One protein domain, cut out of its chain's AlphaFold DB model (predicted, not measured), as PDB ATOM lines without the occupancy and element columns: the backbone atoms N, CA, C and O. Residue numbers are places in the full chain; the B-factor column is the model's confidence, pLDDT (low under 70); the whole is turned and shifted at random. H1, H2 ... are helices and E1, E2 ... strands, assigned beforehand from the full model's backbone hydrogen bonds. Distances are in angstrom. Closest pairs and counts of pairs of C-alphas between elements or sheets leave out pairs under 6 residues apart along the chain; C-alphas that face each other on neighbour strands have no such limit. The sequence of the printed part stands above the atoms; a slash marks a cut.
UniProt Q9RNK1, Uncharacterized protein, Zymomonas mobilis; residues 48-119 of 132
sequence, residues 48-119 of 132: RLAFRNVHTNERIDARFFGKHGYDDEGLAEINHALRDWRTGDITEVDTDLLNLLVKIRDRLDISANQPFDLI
ATOM      1  N   ARG A  48       2.475   2.774   1.107       92.50
ATOM      2  CA  ARG A  48       1.098   3.109   0.756       92.50
ATOM      3  C   ARG A  48       1.058   4.505   0.174       92.50
ATOM      4  O   ARG A  48       1.900   5.328   0.546       92.50
ATOM      5  N   LEU A  49       0.106   4.771  -0.704       91.38
ATOM      6  CA  LEU A  49      -0.190   6.107  -1.203       91.38
ATOM      7  C   LEU A  49      -1.702   6.288  -1.227       91.38
ATOM      8  O   LEU A  49      -2.422   5.488  -1.823       91.38
ATOM      9  N   ALA A  50      -2.152   7.366  -0.594       91.31
ATOM     10  CA  ALA A  50      -3.523   7.818  -0.691       91.31
ATOM     11  C   ALA A  50      -3.623   8.921  -1.748       91.31
ATOM     12  O   ALA A  50      -2.770   9.812  -1.816       91.31
ATOM     13  N   PHE A  51      -4.680   8.888  -2.547       89.69
ATOM     14  CA  PHE A  51      -4.964   9.898  -3.561       89.69
ATOM     15  C   PHE A  51      -6.409  10.367  -3.447       89.69
ATOM     16  O   PHE A  51      -7.302   9.594  -3.097       89.69
ATOM     17  N   ARG A  52      -6.647  11.639  -3.769       89.00
ATOM     18  CA  ARG A  52      -7.982  12.202  -3.965       89.00
ATOM     19  C   ARG A  52      -8.058  12.812  -5.352       89.00
ATOM     20  O   ARG A  52      -7.350  13.773  -5.646       89.00
ATOM     21  N   ASN A  53      -8.948  12.296  -6.188       84.12
ATOM     22  CA  ASN A  53      -9.251  12.919  -7.466       84.12
ATOM     23  C   ASN A  53     -10.172  14.118  -7.227       84.12
ATOM     24  O   ASN A  53     -11.268  13.972  -6.691       84.12
ATOM     25  N   VAL A  54      -9.730  15.320  -7.594       83.62
ATOM     26  CA  VAL A  54     -10.485  16.553  -7.322       83.62
ATOM     27  C   VAL A  54     -11.739  16.664  -8.199       83.62
ATOM     28  O   VAL A  54     -12.709  17.302  -7.801       83.62
ATOM     29  N   HIS A  55     -11.750  16.019  -9.367       76.94
ATOM     30  CA  HIS A  55     -12.856  16.107 -10.322       76.94
ATOM     31  C   HIS A  55     -13.966  15.091 -10.054       76.94
ATOM     32  O   HIS A  55     -15.138  15.418 -10.212       76.94
ATOM     33  N   THR A  56     -13.615  13.876  -9.629       79.69
ATOM     34  CA  THR A  56     -14.595  12.827  -9.286       79.69
ATOM     35  C   THR A  56     -14.868  12.741  -7.785       79.69
ATOM     36  O   THR A  56     -15.788  12.045  -7.365       79.69
ATOM     37  N   ASN A  57     -14.070  13.439  -6.970       83.50
ATOM     38  CA  ASN A  57     -14.047  13.350  -5.510       83.50
ATOM     39  C   ASN A  57     -13.778  11.925  -4.974       83.50
ATOM     40  O   ASN A  57     -13.984  11.651  -3.790       83.50
ATOM     41  N   GLU A  58     -13.298  11.025  -5.836       85.19
ATOM     42  CA  GLU A  58     -12.910   9.657  -5.504       85.19
ATOM     43  C   GLU A  58     -11.642   9.670  -4.646       85.19
ATOM     44  O   GLU A  58     -10.713  10.446  -4.896       85.19
ATOM     45  N   ARG A  59     -11.610   8.829  -3.611       87.75
ATOM     46  CA  ARG A  59     -10.459   8.664  -2.723       87.75
ATOM     47  C   ARG A  59     -10.026   7.215  -2.743       87.75
ATOM     48  O   ARG A  59     -10.865   6.342  -2.555       87.75
ATOM     49  N   ILE A  60      -8.731   7.002  -2.904       90.69
ATOM     50  CA  ILE A  60      -8.117   5.682  -2.803       90.69
ATOM     51  C   ILE A  60      -7.006   5.706  -1.760       90.69
ATOM     52  O   ILE A  60      -6.393   6.752  -1.530       90.69
ATOM     53  N   ASP A  61      -6.751   4.559  -1.142       91.88
ATOM     54  CA  ASP A  61      -5.601   4.330  -0.266       91.88
ATOM     55  C   ASP A  61      -5.082   2.910  -0.493       91.88
ATOM     56  O   ASP A  61      -5.539   1.936   0.114       91.88
ATOM     57  N   ALA A  62      -4.097   2.820  -1.382       92.44
ATOM     58  CA  ALA A  62      -3.575   1.564  -1.882       92.44
ATOM     59  C   ALA A  62      -2.168   1.295  -1.337       92.44
ATOM     60  O   ALA A  62      -1.303   2.182  -1.279       92.44
ATOM     61  N   ARG A  63      -1.904   0.036  -0.972       93.12
ATOM     62  CA  ARG A  63      -0.547  -0.461  -0.709       93.12
ATOM     63  C   ARG A  63       0.012  -1.032  -1.998       93.12
ATOM     64  O   ARG A  63      -0.473  -2.051  -2.450       93.12
ATOM     65  N   PHE A  64       1.066  -0.426  -2.528       92.31
ATOM     66  CA  PHE A  64       1.696  -0.890  -3.770       92.31
ATOM     67  C   PHE A  64       3.016  -1.633  -3.539       92.31
ATOM     68  O   PHE A  64       3.573  -2.202  -4.472       92.31
ATOM     69  N   PHE A  65       3.555  -1.604  -2.315       92.12
ATOM     70  CA  PHE A  65       4.796  -2.294  -1.971       92.12
ATOM     71  C   PHE A  65       4.746  -2.830  -0.541       92.12
ATOM     72  O   PHE A  65       4.390  -2.105   0.395       92.12
ATOM     73  N   GLY A  66       5.150  -4.084  -0.360       89.44
ATOM     74  CA  GLY A  66       5.170  -4.753   0.935       89.44
ATOM     75  C   GLY A  66       6.224  -5.851   1.018       89.44
ATOM     76  O   GLY A  66       7.180  -5.887   0.248       89.44
ATOM     77  N   LYS A  67       6.037  -6.772   1.967       84.06
ATOM     78  CA  LYS A  67       6.984  -7.862   2.259       84.06
ATOM     79  C   LYS A  67       7.340  -8.716   1.037       84.06
ATOM     80  O   LYS A  67       8.458  -9.199   0.950       84.06
ATOM     81  N   HIS A  68       6.397  -8.900   0.115       86.56
ATOM     82  CA  HIS A  68       6.565  -9.735  -1.078       86.56
ATOM     83  C   HIS A  68       7.029  -8.952  -2.318       86.56
ATOM     84  O   HIS A  68       7.129  -9.534  -3.391       86.56
ATOM     85  N   GLY A  69       7.348  -7.660  -2.172       88.31
ATOM     86  CA  GLY A  69       7.684  -6.774  -3.284       88.31
ATOM     87  C   GLY A  69       6.500  -5.906  -3.701       88.31
ATOM     88  O   GLY A  69       5.739  -5.447  -2.843       88.31
ATOM     89  N   TYR A  70       6.393  -5.638  -5.001       90.25
ATOM     90  CA  TYR A  70       5.291  -4.867  -5.569       90.25
ATOM     91  C   TYR A  70       3.980  -5.657  -5.507       90.25
ATOM     92  O   TYR A  70       3.965  -6.866  -5.721       90.25
ATOM     93  N   ASP A  71       2.908  -4.959  -5.148       91.94
ATOM     94  CA  ASP A  71       1.556  -5.500  -5.019       91.94
ATOM     95  C   ASP A  71       0.754  -5.081  -6.258       91.94
ATOM     96  O   ASP A  71       0.397  -3.907  -6.395       91.94
ATOM     97  N   ASP A  72       0.532  -6.019  -7.182       91.44
ATOM     98  CA  ASP A  72      -0.108  -5.754  -8.477       91.44
ATOM     99  C   ASP A  72      -1.542  -5.230  -8.317       91.44
ATOM    100  O   ASP A  72      -1.982  -4.374  -9.085       91.44
ATOM    101  N   GLU A  73      -2.263  -5.690  -7.290       91.38
ATOM    102  CA  GLU A  73      -3.617  -5.219  -6.980       91.38
ATOM    103  C   GLU A  73      -3.590  -3.750  -6.540       91.38
ATOM    104  O   GLU A  73      -4.352  -2.922  -7.043       91.38
ATOM    105  N   GLY A  74      -2.638  -3.396  -5.673       91.00
ATOM    106  CA  GLY A  74      -2.441  -2.014  -5.244       91.00
ATOM    107  C   GLY A  74      -1.972  -1.095  -6.372       91.00
ATOM    108  O   GLY A  74      -2.402   0.054  -6.453       91.00
ATOM    109  N   LEU A  75      -1.117  -1.587  -7.273       92.00
ATOM    110  CA  LEU A  75      -0.718  -0.847  -8.472       92.00
ATOM    111  C   LEU A  75      -1.903  -0.630  -9.421       92.00
ATOM    112  O   LEU A  75      -2.067   0.474  -9.941       92.00
ATOM    113  N   ALA A  76      -2.759  -1.636  -9.609       91.56
ATOM    114  CA  ALA A  76      -3.965  -1.517 -10.422       91.56
ATOM    115  C   ALA A  76      -4.952  -0.485  -9.849       91.56
ATOM    116  O   ALA A  76      -5.500   0.320 -10.605       91.56
ATOM    117  N   GLU A  77      -5.134  -0.449  -8.526       91.31
ATOM    118  CA  GLU A  77      -5.971   0.554  -7.856       91.31
ATOM    119  C   GLU A  77      -5.422   1.975  -8.059       91.31
ATOM    120  O   GLU A  77      -6.167   2.898  -8.404       91.31
ATOM    121  N   ILE A  78      -4.101   2.151  -7.932       90.19
ATOM    122  CA  ILE A  78      -3.439   3.434  -8.202       90.19
ATOM    123  C   ILE A  78      -3.617   3.844  -9.667       90.19
ATOM    124  O   ILE A  78      -4.005   4.982  -9.932       90.19
ATOM    125  N   ASN A  79      -3.402   2.933 -10.617       89.88
ATOM    126  CA  ASN A  79      -3.606   3.196 -12.043       89.88
ATOM    127  C   ASN A  79      -5.050   3.627 -12.334       89.88
ATOM    128  O   ASN A  79      -5.280   4.558 -13.105       89.88
ATOM    129  N   HIS A  80      -6.028   2.998 -11.678       87.62
ATOM    130  CA  HIS A  80      -7.433   3.369 -11.810       87.62
ATOM    131  C   HIS A  80      -7.728   4.765 -11.246       87.62
ATOM    132  O   HIS A  80      -8.469   5.534 -11.858       87.62
ATOM    133  N   ALA A  81      -7.148   5.143 -10.108       84.94
ATOM    134  CA  ALA A  81      -7.330   6.489  -9.561       84.94
ATOM    135  C   ALA A  81      -6.668   7.583 -10.410       84.94
ATOM    136  O   ALA A  81      -7.158   8.714 -10.457       84.94
ATOM    137  N   LEU A  82      -5.572   7.233 -11.085       83.19
ATOM    138  CA  LEU A  82      -4.830   8.095 -12.000       83.19
ATOM    139  C   LEU A  82      -5.412   8.128 -13.425       83.19
ATOM    140  O   LEU A  82      -4.880   8.852 -14.270       83.19
ATOM    141  N   ARG A  83      -6.495   7.380 -13.695       85.25
ATOM    142  CA  ARG A  83      -7.151   7.332 -15.009       85.25
ATOM    143  C   ARG A  83      -7.585   8.717 -15.478       85.25
ATOM    144  O   ARG A  83      -7.973   9.576 -14.679       85.25
ATOM    145  N   ASP A  84      -7.600   8.915 -16.791       81.31
ATOM    146  CA  ASP A  84      -8.180  10.125 -17.365       81.31
ATOM    147  C   ASP A  84      -9.691  10.133 -17.081       81.31
ATOM    148  O   ASP A  84     -10.436   9.293 -17.574       81.31
ATOM    149  N   TRP A  85     -10.174  11.076 -16.269       72.44
ATOM    150  CA  TRP A  85     -11.593  11.134 -15.902       72.44
ATOM    151  C   TRP A  85     -12.507  11.509 -17.079       72.44
ATOM    152  O   TRP A  85     -13.719  11.330 -16.987       72.44
ATOM    153  N   ARG A  86     -11.951  12.043 -18.177       76.62
ATOM    154  CA  ARG A  86     -12.708  12.475 -19.360       76.62
ATOM    155  C   ARG A  86     -12.874  11.358 -20.380       76.62
ATOM    156  O   ARG A  86     -13.926  11.285 -21.009       76.62
ATOM    157  N   THR A  87     -11.837  10.543 -20.579       81.19
ATOM    158  CA  THR A  87     -11.842   9.442 -21.560       81.19
ATOM    159  C   THR A  87     -11.965   8.067 -20.912       81.19
ATOM    160  O   THR A  87     -12.403   7.127 -21.566       81.19
ATOM    161  N   GLY A  88     -11.638   7.950 -19.625       79.44
ATOM    162  CA  GLY A  88     -11.568   6.685 -18.898       79.44
ATOM    163  C   GLY A  88     -10.269   5.912 -19.132       79.44
ATOM    164  O   GLY A  88     -10.155   4.794 -18.637       79.44
ATOM    165  N   ASP A  89      -9.300   6.475 -19.862       83.62
ATOM    166  CA  ASP A  89      -8.067   5.766 -20.209       83.62
ATOM    167  C   ASP A  89      -7.210   5.502 -18.967       83.62
ATOM    168  O   ASP A  89      -6.826   6.421 -18.237       83.62
ATOM    169  N   ILE A  90      -6.892   4.226 -18.749       84.50
ATOM    170  CA  ILE A  90      -6.005   3.759 -17.683       84.50
ATOM    171  C   ILE A  90      -4.609   3.589 -18.281       84.50
ATOM    172  O   ILE A  90      -4.435   2.907 -19.288       84.50
ATOM    173  N   THR A  91      -3.612   4.211 -17.657       82.69
ATOM    174  CA  THR A  91      -2.199   4.047 -18.022       82.69
ATOM    175  C   THR A  91      -1.454   3.437 -16.847       82.69
ATOM    176  O   THR A  91      -1.729   3.782 -15.698       82.69
ATOM    177  N   GLU A  92      -0.515   2.541 -17.134       85.94
ATOM    178  CA  GLU A  92       0.373   1.989 -16.118       85.94
ATOM    179  C   GLU A  92       1.299   3.088 -15.583       85.94
ATOM    180  O   GLU A  92       2.004   3.759 -16.341       85.94
ATOM    181  N   VAL A  93       1.253   3.315 -14.272       85.75
ATOM    182  CA  VAL A  93       2.102   4.292 -13.599       85.75
ATOM    183  C   VAL A  93       3.513   3.742 -13.427       85.75
ATOM    184  O   VAL A  93       3.714   2.585 -13.064       85.75
ATOM    185  N   ASP A  94       4.507   4.600 -13.621       89.00
ATOM    186  CA  ASP A  94       5.889   4.259 -13.313       89.00
ATOM    187  C   ASP A  94       6.066   4.040 -11.795       89.00
ATOM    188  O   ASP A  94       5.795   4.926 -10.975       89.00
ATOM    189  N   THR A  95       6.546   2.860 -11.401       89.94
ATOM    190  CA  THR A  95       6.827   2.538  -9.993       89.94
ATOM    191  C   THR A  95       7.862   3.478  -9.362       89.94
ATOM    192  O   THR A  95       7.783   3.760  -8.160       89.94
ATOM    193  N   ASP A  96       8.788   4.038 -10.146       88.62
ATOM    194  CA  ASP A  96       9.768   5.010  -9.660       88.62
ATOM    195  C   ASP A  96       9.130   6.358  -9.324       88.62
ATOM    196  O   ASP A  96       9.522   7.002  -8.340       88.62
ATOM    197  N   LEU A  97       8.078   6.747 -10.050       89.81
ATOM    198  CA  LEU A  97       7.262   7.909  -9.705       89.81
ATOM    199  C   LEU A  97       6.576   7.703  -8.349       89.81
ATOM    200  O   LEU A  97       6.629   8.588  -7.491       89.81
ATOM    201  N   LEU A  98       5.991   6.527  -8.106       90.94
ATOM    202  CA  LEU A  98       5.373   6.210  -6.812       90.94
ATOM    203  C   LEU A  98       6.400   6.241  -5.674       90.94
ATOM    204  O   LEU A  98       6.153   6.805  -4.603       90.94
ATOM    205  N   ASN A  99       7.592   5.696  -5.915       90.19
ATOM    206  CA  ASN A  99       8.697   5.756  -4.966       90.19
ATOM    207  C   ASN A  99       9.134   7.200  -4.674       90.19
ATOM    208  O   ASN A  99       9.451   7.523  -3.526       90.19
ATOM    209  N   LEU A 100       9.145   8.077  -5.681       90.81
ATOM    210  CA  LEU A 100       9.450   9.495  -5.508       90.81
ATOM    211  C   LEU A 100       8.392  10.204  -4.655       90.81
ATOM    212  O   LEU A 100       8.759  10.938  -3.737       90.81
ATOM    213  N   LEU A 101       7.103   9.953  -4.893       90.75
ATOM    214  CA  LEU A 101       6.017  10.529  -4.090       90.75
ATOM    215  C   LEU A 101       6.132  10.135  -2.614       90.75
ATOM    216  O   LEU A 101       6.007  10.985  -1.731       90.75
ATOM    217  N   VAL A 102       6.457   8.869  -2.342       90.25
ATOM    218  CA  VAL A 102       6.736   8.395  -0.978       90.25
ATOM    219  C   VAL A 102       7.930   9.129  -0.370       90.25
ATOM    220  O   VAL A 102       7.850   9.568   0.773       90.25
ATOM    221  N   LYS A 103       9.021   9.321  -1.124       90.88
ATOM    222  CA  LYS A 103      10.191  10.076  -0.643       90.88
ATOM    223  C   LYS A 103       9.840  11.526  -0.320       90.88
ATOM    224  O   LYS A 103      10.287  12.030   0.702       90.88
ATOM    225  N   ILE A 104       9.060  12.195  -1.169       91.25
ATOM    226  CA  ILE A 104       8.619  13.578  -0.937       91.25
ATOM    227  C   ILE A 104       7.769  13.647   0.331       91.25
ATOM    228  O   ILE A 104       8.034  14.477   1.196       91.25
ATOM    229  N   ARG A 105       6.803  12.736   0.484       89.81
ATOM    230  CA  ARG A 105       5.964  12.651   1.682       89.81
ATOM    231  C   ARG A 105       6.792  12.468   2.952       89.81
ATOM    232  O   ARG A 105       6.626  13.219   3.906       89.81
ATOM    233  N   ASP A 106       7.698  11.494   2.935       89.25
ATOM    234  CA  ASP A 106       8.549  11.161   4.077       89.25
ATOM    235  C   ASP A 106       9.505  12.329   4.414       89.25
ATOM    236  O   ASP A 106       9.815  12.561   5.578       89.25
ATOM    237  N   ARG A 107       9.948  13.112   3.416       90.62
ATOM    238  CA  ARG A 107      10.762  14.328   3.622       90.62
ATOM    239  C   ARG A 107       9.984  15.485   4.242       90.62
ATOM    240  O   ARG A 107      10.586  16.298   4.934       90.62
ATOM    241  N   LEU A 108       8.690  15.570   3.956       90.62
ATOM    242  CA  LEU A 108       7.794  16.597   4.483       90.62
ATOM    243  C   LEU A 108       7.156  16.194   5.825       90.62
ATOM    244  O   LEU A 108       6.344  16.951   6.343       90.62
ATOM    245  N   ASP A 109       7.515  15.024   6.369       89.62
ATOM    246  CA  ASP A 109       6.934  14.433   7.584       89.62
ATOM    247  C   ASP A 109       5.397  14.314   7.523       89.62
ATOM    248  O   ASP A 109       4.669  14.476   8.501       89.62
ATOM    249  N   ILE A 110       4.887  14.043   6.319       88.12
ATOM    250  CA  ILE A 110       3.460  13.877   6.063       88.12
ATOM    251  C   ILE A 110       3.046  12.430   6.363       88.12
ATOM    252  O   ILE A 110       3.697  11.469   5.948       88.12
ATOM    253  N   SER A 111       1.912  12.259   7.046       84.75
ATOM    254  CA  SER A 111       1.353  10.933   7.325       84.75
ATOM    255  C   SER A 111       0.968  10.195   6.040       84.75
ATOM    256  O   SER A 111       0.426  10.781   5.106       84.75
ATOM    257  N   ALA A 112       1.179   8.875   6.012       79.69
ATOM    258  CA  ALA A 112       0.857   8.036   4.857       79.69
ATOM    259  C   ALA A 112      -0.634   8.043   4.471       79.69
ATOM    260  O   ALA A 112      -0.951   7.768   3.319       79.69
ATOM    261  N   ASN A 113      -1.512   8.390   5.416       79.81
ATOM    262  CA  ASN A 113      -2.957   8.485   5.211       79.81
ATOM    263  C   ASN A 113      -3.407   9.862   4.680       79.81
ATOM    264  O   ASN A 113      -4.593  10.074   4.435       79.81
ATOM    265  N   GLN A 114      -2.498  10.835   4.542       85.00
ATOM    266  CA  GLN A 114      -2.853  12.105   3.917       85.00
ATOM    267  C   GLN A 114      -2.881  11.917   2.391       85.00
ATOM    268  O   GLN A 114      -1.850  11.561   1.812       85.00
ATOM    269  N   PRO A 115      -4.030  12.150   1.731       83.62
ATOM    270  CA  PRO A 115      -4.137  11.945   0.299       83.62
ATOM    271  C   PRO A 115      -3.431  13.053  -0.480       83.62
ATOM    272  O   PRO A 115      -3.523  14.232  -0.130       83.62
ATOM    273  N   PHE A 116      -2.781  12.673  -1.575       83.62
ATOM    274  CA  PHE A 116      -2.346  13.607  -2.603       83.62
ATOM    275  C   PHE A 116      -3.540  14.044  -3.448       83.62
ATOM    276  O   PHE A 116      -4.292  13.210  -3.958       83.62
ATOM    277  N   ASP A 117      -3.686  15.351  -3.626       83.06
ATOM    278  CA  ASP A 117      -4.738  15.910  -4.466       83.06
ATOM    279  C   ASP A 117      -4.312  15.854  -5.932       83.06
ATOM    280  O   ASP A 117      -3.387  16.543  -6.369       83.06
ATOM    281  N   LEU A 118      -4.999  15.014  -6.699       78.50
ATOM    282  CA  LEU A 118      -4.783  14.865  -8.130       78.50
ATOM    283  C   LEU A 118      -5.545  15.973  -8.858       78.50
ATOM    284  O   LEU A 118      -6.767  15.917  -9.011       78.50
ATOM    285  N   ILE A 119      -4.794  16.997  -9.268       73.50
ATOM    286  CA  ILE A 119      -5.290  18.167 -10.012       73.50
ATOM    287  C   ILE A 119      -4.989  18.037 -11.518       73.50
ATOM    288  O   ILE A 119      -5.673  18.633 -12.345       73.50
TER     289      ILE A 119
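AT A GLANCE: This is residues 48 to 119 of the 132 residues of an uncharacterized protein of Zymomonas mobilis (UniProt Q9RNK1). A small sheet of three strands, with E1 between E2 and E3, has helix H1 running along it over E2 and E1, while the longer helix H2 packs on it chiefly by E1 and E2. A long loop, residues 82 to 94, leads from H1 to H2. The printed part has 72 residues, with two named helices and three named strands in the order E1, E2, H1, H2, E3 along the chain; the class is mixed, helices and strands, and the sheet, in the order E2, E1, E3, is mixed too. The whole is compact, with a radius of gyration of the C-alphas of 12.0 A and spans of 33 by 26 by 16 A.

HOW THE PARTS SIT: The inner strand of the sheet is E1, residues 48 to 53. It forms a hairpin with E2, residues 59 to 66, its antiparallel neighbour at 157 degrees; N 51 and O 60 are 2.9 A apart, within hydrogen-bond range. E3, residues 116 to 118, is the parallel neighbour of E1 at 38 degrees, with N 52 and O 116 at 2.8 A, within hydrogen-bond range. E2 and E3 are edge strands and are apart. H1, residues 72 to 81, is on the sheet at a height over the sheet of 8.0 A and lies over E2 and E1. It runs along the strands, at 12 degrees to E1 on the local plane; its closest C-alphas to E2 are those of Phe 64 and Gly 74, 4.5 A apart. H2, residues 95 to 107, is on the sheet too, and its closest C-alphas to E1 are those of Leu 49 and Val 102, 7.3 A apart. E2 and H2 are near each other, with 6 pairs of C-alphas within 10 A. H1 and H2 are apart, but only just, at 8.4 A. In H1 and H2 every O i to N i+4 pair is within hydrogen-bond range.

IN THESE COORDINATES: E1 begins at C-alpha 48, (1.098, 3.109, 0.756), and is 16.5 A long. E2 is 20.9 A long, and its residues 65 to 66 pair antiparallel with residues 69 to 70. H1 is 14.3 A long. H2 is 18.4 A long and begins at C-alpha 95, (6.827, 2.538, -9.993). E3 ends at C-alpha 118, (-4.783, 14.865, -8.130).

THE WHOLE: The two C-alphas farthest apart are those of Lys 67 and Arg 86, 35.6 A. The printed part has no cut. The link from H1 to H2 is long, the links from E1 to E2 and from E2 to H1 are tight, and that from H2 to E3 is short. The mean pLDDT of the printed part is 87.0, and no printed residue is under 70.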